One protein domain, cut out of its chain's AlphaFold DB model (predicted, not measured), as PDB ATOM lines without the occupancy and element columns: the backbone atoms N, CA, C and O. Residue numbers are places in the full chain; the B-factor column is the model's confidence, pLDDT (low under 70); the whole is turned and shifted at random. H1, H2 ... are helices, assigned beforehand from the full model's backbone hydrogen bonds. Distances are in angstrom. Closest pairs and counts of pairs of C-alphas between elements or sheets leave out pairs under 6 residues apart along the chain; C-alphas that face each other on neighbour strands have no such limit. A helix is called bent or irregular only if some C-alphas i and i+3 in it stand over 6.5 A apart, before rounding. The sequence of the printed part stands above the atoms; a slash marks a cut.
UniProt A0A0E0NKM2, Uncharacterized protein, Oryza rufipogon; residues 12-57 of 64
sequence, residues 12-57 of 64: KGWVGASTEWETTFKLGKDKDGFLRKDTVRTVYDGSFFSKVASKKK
ATOM      1  N   LYS A  12     -18.038 -48.243  -3.015       87.12
ATOM      2  CA  LYS A  12     -18.971 -48.356  -1.886       87.12
ATOM      3  C   LYS A  12     -18.351 -47.787  -0.614       87.12
ATOM      4  O   LYS A  12     -18.994 -46.960   0.032       87.12
ATOM      5  N   GLY A  13     -17.108 -48.148  -0.296       86.75
ATOM      6  CA  GLY A  13     -16.395 -47.570   0.841       86.75
ATOM      7  C   GLY A  13     -16.150 -46.074   0.678       86.75
ATOM      8  O   GLY A  13     -16.266 -45.326   1.648       86.75
ATOM      9  N   TRP A  14     -15.925 -45.579  -0.544       88.12
ATOM     10  CA  TRP A  14     -15.790 -44.134  -0.775       88.12
ATOM     11  C   TRP A  14     -17.085 -43.372  -0.495       88.12
ATOM     12  O   TRP A  14     -17.039 -42.299   0.118       88.12
ATOM     13  N   VAL A  15     -18.228 -43.904  -0.936       89.69
ATOM     14  CA  VAL A  15     -19.546 -43.311  -0.668       89.69
ATOM     15  C   VAL A  15     -19.875 -43.392   0.821       89.69
ATOM     16  O   VAL A  15     -20.301 -42.390   1.394       89.69
ATOM     17  N   GLY A  16     -19.614 -44.535   1.462       90.00
ATOM     18  CA  GLY A  16     -19.807 -44.725   2.901       90.00
ATOM     19  C   GLY A  16     -18.998 -43.723   3.719       90.00
ATOM     20  O   GLY A  16     -19.572 -42.927   4.459       90.00
ATOM     21  N   ALA A  17     -17.688 -43.660   3.480       87.62
ATOM     22  CA  ALA A  17     -16.807 -42.728   4.172       87.62
ATOM     23  C   ALA A  17     -17.228 -41.267   3.941       87.62
ATOM     24  O   ALA A  17     -17.231 -40.463   4.872       87.62
ATOM     25  N   SER A  18     -17.621 -40.909   2.712       88.56
ATOM     26  CA  SER A  18     -18.099 -39.550   2.411       88.56
ATOM     27  C   SER A  18     -19.386 -39.223   3.177       88.56
ATOM     28  O   SER A  18     -19.488 -38.145   3.757       88.56
ATOM     29  N   THR A  19     -20.322 -40.172   3.246       90.69
ATOM     30  CA  THR A  19     -21.595 -40.036   3.975       90.69
ATOM     31  C   THR A  19     -21.378 -39.910   5.484       90.69
ATOM     32  O   THR A  19     -22.005 -39.070   6.137       90.69
ATOM     33  N   GLU A  20     -20.466 -40.700   6.053       89.06
ATOM     34  CA  GLU A  20     -20.103 -40.621   7.471       89.06
ATOM     35  C   GLU A  20     -19.507 -39.256   7.827       89.06
ATOM     36  O   GLU A  20     -19.920 -38.627   8.807       89.06
ATOM     37  N   TRP A  21     -18.573 -38.756   7.014       88.75
ATOM     38  CA  TRP A  21     -17.964 -37.445   7.243       88.75
ATOM     39  C   TRP A  21     -18.948 -36.293   7.025       88.75
ATOM     40  O   TRP A  21     -18.926 -35.328   7.791       88.75
ATOM     41  N   GLU A  22     -19.852 -36.399   6.051       91.44
ATOM     42  CA  GLU A  22     -20.919 -35.417   5.844       91.44
ATOM     43  C   GLU A  22     -21.883 -35.374   7.038       91.44
ATOM     44  O   GLU A  22     -22.219 -34.298   7.539       91.44
ATOM     45  N   THR A  23     -22.288 -36.538   7.547       91.00
ATOM     46  CA  THR A  23     -23.152 -36.647   8.732       91.00
ATOM     47  C   THR A  23     -22.462 -36.075   9.968       91.00
ATOM     48  O   THR A  23     -23.053 -35.280  10.703       91.00
ATOM     49  N   THR A  24     -21.184 -36.404  10.163       90.56
ATOM     50  CA  THR A  24     -20.350 -35.863  11.245       90.56
ATOM     51  C   THR A  24     -20.261 -34.341  11.168       90.56
ATOM     52  O   THR A  24     -20.445 -33.658  12.175       90.56
ATOM     53  N   PHE A  25     -20.058 -33.784   9.971       90.94
ATOM     54  CA  PHE A  25     -20.030 -32.340   9.758       90.94
ATOM     55  C   PHE A  25     -21.379 -31.686  10.081       90.94
ATOM     56  O   PHE A  25     -21.426 -30.709  10.825       90.94
ATOM     57  N   LYS A  26     -22.491 -32.248   9.590       90.56
ATOM     58  CA  LYS A  26     -23.845 -31.727   9.853       90.56
ATOM     59  C   LYS A  26     -24.195 -31.722  11.343       90.56
ATOM     60  O   LYS A  26     -24.855 -30.792  11.797       90.56
ATOM     61  N   LEU A  27     -23.766 -32.740  12.088       90.50
ATOM     62  CA  LEU A  27     -24.027 -32.864  13.526       90.50
ATOM     63  C   LEU A  27     -23.057 -32.053  14.396       90.50
ATOM     64  O   LEU A  27     -23.432 -31.637  15.490       90.50
ATOM     65  N   GLY A  28     -21.814 -31.883  13.944       89.12
ATOM     66  CA  GLY A  28     -20.722 -31.323  14.740       89.12
ATOM     67  C   GLY A  28     -20.383 -29.863  14.451       89.12
ATOM     68  O   GLY A  28     -19.648 -29.264  15.242       89.12
ATOM     69  N   LYS A  29     -20.871 -29.295  13.340       91.31
ATOM     70  CA  LYS A  29     -20.626 -27.890  12.992       91.31
ATOM     71  C   LYS A  29     -21.220 -26.944  14.037       91.31
ATOM     72  O   LYS A  29     -22.286 -27.204  14.598       91.31
ATOM     73  N   ASP A  30     -20.527 -25.842  14.288       88.75
ATOM     74  CA  ASP A  30     -21.041 -24.763  15.123       88.75
ATOM     75  C   ASP A  30     -21.987 -23.831  14.344       88.75
ATOM     76  O   ASP A  30     -22.371 -24.094  13.200       88.75
ATOM     77  N   LYS A  31     -22.423 -22.757  15.012       88.25
ATOM     78  CA  LYS A  31     -23.396 -21.791  14.480       88.25
ATOM     79  C   LYS A  31     -22.866 -21.070  13.239       88.25
ATOM     80  O   LYS A  31     -23.646 -20.719  12.362       88.25
ATOM     81  N   ASP A  32     -21.548 -20.920  13.175       91.00
ATOM     82  CA  ASP A  32     -20.821 -20.245  12.107       91.00
ATOM     83  C   ASP A  32     -20.476 -21.217  10.961       91.00
ATOM     84  O   ASP A  32     -19.890 -20.831   9.954       91.00
ATOM     85  N   GLY A  33     -20.872 -22.491  11.088       90.00
ATOM     86  CA  GLY A  33     -20.681 -23.517  10.070       90.00
ATOM     87  C   GLY A  33     -19.317 -24.201  10.115       90.00
ATOM     88  O   GLY A  33     -18.998 -24.954   9.193       90.00
ATOM     89  N   PHE A  34     -18.528 -23.999  11.172       91.94
ATOM     90  CA  PHE A  34     -17.193 -24.576  11.290       91.94
ATOM     91  C   PHE A  34     -17.180 -25.823  12.171       91.94
ATOM     92  O   PHE A  34     -17.825 -25.903  13.219       91.94
ATOM     93  N   LEU A  35     -16.386 -26.813  11.762       91.00
ATOM     94  CA  LEU A  35     -16.097 -27.985  12.579       91.00
ATOM     95  C   LEU A  35     -14.833 -27.721  13.403       91.00
ATOM     96  O   LEU A  35     -13.716 -27.715  12.886       91.00
ATOM     97  N   ARG A  36     -15.019 -27.469  14.698       91.94
ATOM     98  CA  ARG A  36     -13.931 -27.115  15.619       91.94
ATOM     99  C   ARG A  36     -12.998 -28.306  15.851       91.94
ATOM    100  O   ARG A  36     -13.444 -29.452  15.887       91.94
ATOM    101  N   LYS A  37     -11.703 -28.037  16.065       91.31
ATOM    102  CA  LYS A  37     -10.679 -29.080  16.288       91.31
ATOM    103  C   LYS A  37     -11.039 -30.020  17.440       91.31
ATOM    104  O   LYS A  37     -10.865 -31.227  17.303       91.31
ATOM    105  N   ASP A  38     -11.596 -29.488  18.524       90.12
ATOM    106  CA  ASP A  38     -12.014 -30.297  19.674       90.12
ATOM    107  C   ASP A  38     -13.129 -31.272  19.300       90.12
ATOM    108  O   ASP A  38     -13.069 -32.443  19.661       90.12
ATOM    109  N   THR A  39     -14.101 -30.832  18.495       90.31
ATOM    110  CA  THR A  39     -15.160 -31.702  17.971       90.31
ATOM    111  C   THR A  39     -14.568 -32.835  17.137       90.31
ATOM    112  O   THR A  39     -14.924 -33.994  17.337       90.31
ATOM    113  N   VAL A  40     -13.608 -32.530  16.259       89.88
ATOM    114  CA  VAL A  40     -12.911 -33.551  15.458       89.88
ATOM    115  C   VAL A  40     -12.132 -34.524  16.346       89.88
ATOM    116  O   VAL A  40     -12.140 -35.724  16.088       89.88
ATOM    117  N   ARG A  41     -11.509 -34.052  17.433       92.56
ATOM    118  CA  ARG A  41     -10.831 -34.925  18.404       92.56
ATOM    119  C   ARG A  41     -11.795 -35.937  19.026       92.56
ATOM    120  O   ARG A  41     -11.419 -37.094  19.179       92.56
ATOM    121  N   THR A  42     -13.042 -35.534  19.280       92.81
ATOM    122  CA  THR A  42     -14.060 -36.454  19.814       92.81
ATOM    123  C   THR A  42     -14.532 -37.526  18.833       92.81
ATOM    124  O   THR A  42     -15.094 -38.541  19.233       92.81
ATOM    125  N   VAL A  43     -14.322 -37.315  17.531       91.44
ATOM    126  CA  VAL A  43     -14.577 -38.349  16.518       91.44
ATOM    127  C   VAL A  43     -13.521 -39.449  16.637       91.44
ATOM    128  O   VAL A  43     -13.853 -40.624  16.545       91.44
ATOM    129  N   TYR A  44     -12.267 -39.078  16.915       89.00
ATOM    130  CA  TYR A  44     -11.165 -40.029  17.085       89.00
ATOM    131  C   TYR A  44     -11.158 -40.746  18.436       89.00
ATOM    132  O   TYR A  44     -10.731 -41.893  18.497       89.00
ATOM    133  N   ASP A  45     -11.624 -40.098  19.506       91.88
ATOM    134  CA  ASP A  45     -11.750 -40.734  20.828       91.88
ATOM    135  C   ASP A  45     -13.042 -41.566  20.990       91.88
ATOM    136  O   ASP A  45     -13.248 -42.190  22.028       91.88
ATOM    137  N   GLY A  46     -13.915 -41.575  19.974       90.50
ATOM    138  CA  GLY A  46     -15.170 -42.331  19.952       90.50
ATOM    139  C   GLY A  46     -16.329 -41.700  20.736       90.50
ATOM    140  O   GLY A  46     -17.437 -42.234  20.728       90.50
ATOM    141  N   SER A  47     -16.133 -40.550  21.389       92.94
ATOM    142  CA  SER A  47     -17.157 -39.918  22.237       92.94
ATOM    143  C   SER A  47     -18.114 -38.972  21.496       92.94
ATOM    144  O   SER A  47     -19.086 -38.500  22.095       92.94
ATOM    145  N   PHE A  48     -17.874 -38.682  20.211       92.25
ATOM    146  CA  PHE A  48     -18.624 -37.682  19.439       92.25
ATOM    147  C   PHE A  48     -20.142 -37.917  19.429       92.25
ATOM    148  O   PHE A  48     -20.902 -37.052  19.866       92.25
ATOM    149  N   PHE A  49     -20.601 -39.086  18.964       89.94
ATOM    150  CA  PHE A  49     -22.037 -39.362  18.832       89.94
ATOM    151  C   PHE A  49     -22.747 -39.394  20.186       89.94
ATOM    152  O   PHE A  49     -23.856 -38.873  20.300       89.94
ATOM    153  N   SER A  50     -22.085 -39.906  21.227       89.75
ATOM    154  CA  SER A  50     -22.593 -39.876  22.602       89.75
ATOM    155  C   SER A  50     -22.786 -38.440  23.092       89.75
ATOM    156  O   SER A  50     -23.862 -38.097  23.574       89.75
ATOM    157  N   LYS A  51     -21.797 -37.558  22.885       88.69
ATOM    158  CA  LYS A  51     -21.895 -36.129  23.236       88.69
ATOM    159  C   LYS A  51     -23.009 -35.418  22.464       88.69
ATOM    160  O   LYS A  51     -23.741 -34.617  23.046       88.69
ATOM    161  N   VAL A  52     -23.167 -35.709  21.170       88.38
ATOM    162  CA  VAL A  52     -24.260 -35.162  20.345       88.38
ATOM    163  C   VAL A  52     -25.622 -35.652  20.845       88.38
ATOM    164  O   VAL A  52     -26.543 -34.846  20.984       88.38
ATOM    165  N   ALA A  53     -25.752 -36.941  21.164       88.56
ATOM    166  CA  ALA A  53     -26.981 -37.517  21.702       88.56
ATOM    167  C   ALA A  53     -27.353 -36.900  23.061       88.56
ATOM    168  O   ALA A  53     -28.507 -36.521  23.259       88.56
ATOM    169  N   SER A  54     -26.380 -36.716  23.959       87.56
ATOM    170  CA  SER A  54     -26.583 -36.042  25.248       87.56
ATOM    171  C   SER A  54     -27.017 -34.585  25.084       87.56
ATOM    172  O   SER A  54     -27.928 -34.148  25.776       87.56
ATOM    173  N   LYS A  55     -26.434 -33.835  24.136       82.44
ATOM    174  CA  LYS A  55     -26.868 -32.455  23.849       82.44
ATOM    175  C   LYS A  55     -28.299 -32.388  23.308       82.44
ATOM    176  O   LYS A  55     -29.036 -31.477  23.666       82.44
ATOM    177  N   LYS A  56     -28.692 -33.339  22.452       77.06
ATOM    178  CA  LYS A  56     -30.045 -33.396  21.870       77.06
ATOM    179  C   LYS A  56     -31.120 -33.818  22.868       77.06
ATOM    180  O   LYS A  56     -32.256 -33.386  22.720       77.06
ATOM    181  N   LYS A  57     -30.777 -34.627  23.875       74.06
ATOM    182  CA  LYS A  57     -31.710 -35.014  24.944       74.06
ATOM    183  C   LYS A  57     -32.095 -33.850  25.875       74.06
ATOM    184  O   LYS A  57     -32.985 -34.032  26.697       74.06
TER     185      LYS A  57
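This is residues 12 to 57 of the 64 residues of an uncharacterized protein of Oryza rufipogon (UniProt A0A0E0NKM2). One long helix, H1, reaches out like an arm, and the end it does not reach out with, at Leu 27 and Gly 28, comes near two short helices, H2 and H3, which are joined by a tight turn and stand at a wide angle to each other. Residues 12 to 20 of H1 stick out free of the rest, and the link of residues 29 to 36 makes a loop from the end of H1 to the beginning of H2. The printed part has 46 residues, with three named helices in the order H1, H2, H3 and no named strand; the class is all helix, with 34 residues in the helices. The whole is only just compact, close to loose, with a radius of gyration of the C-alphas of 11.1 A, and it spans 31 by 22 by 19 A, the free arm of H1 making much of the length.

H1 is the longest helix, residues 12 to 28, and measures 23.9 A from first to last C-alpha. It begins at C-alpha 12, at (-18.971, -48.356, -1.886), and ends at C-alpha 28, at (-20.722, -31.323, 14.740). H2 is residues 37 to 44, 11.0 A long. H3 is residues 48 to 56, 12.4 A long, and ends at C-alpha 56, at (-30.045, -33.396, 21.870). No helix is bent or irregular.

H1 is close to H2 but not clearly touching it; their closest C-alphas are those of Gly 28 and Thr 39, 6.4 A apart. The two run opposite ways at a steep tilt of 44 degrees. H1 is also close to H3 but not clearly touching it, the closest C-alphas being those of Leu 27 and Val 52, 7.2 A apart. These two run the same way at a steep tilt of 42 degrees. H2 and H3 only just touch, with 3 pairs of C-alphas within 8 A, and they touch only at the corner by their link. Their closest C-alphas, those of Thr 42 and Phe 48, are 4.7 A apart, and the helices run opposite ways at a steep tilt of 65 degrees. In H1, H2 and H3 every pair of O i and N i+4 is within hydrogen-bond range.

The two C-alphas farthest apart are those of Lys 12 and Lys 57, the first and last printed residues, at 32.6 A. Without residues 12 to 20 the body has 37 residues and spans 22 by 22 by 16 A. The link from H1 to H2 is short, 8 residues, and the link from H2 to H3 is tight, 3 residues. The printed part has no cut. The mean pLDDT of the printed part is 89.3, and no printed residue is under 70.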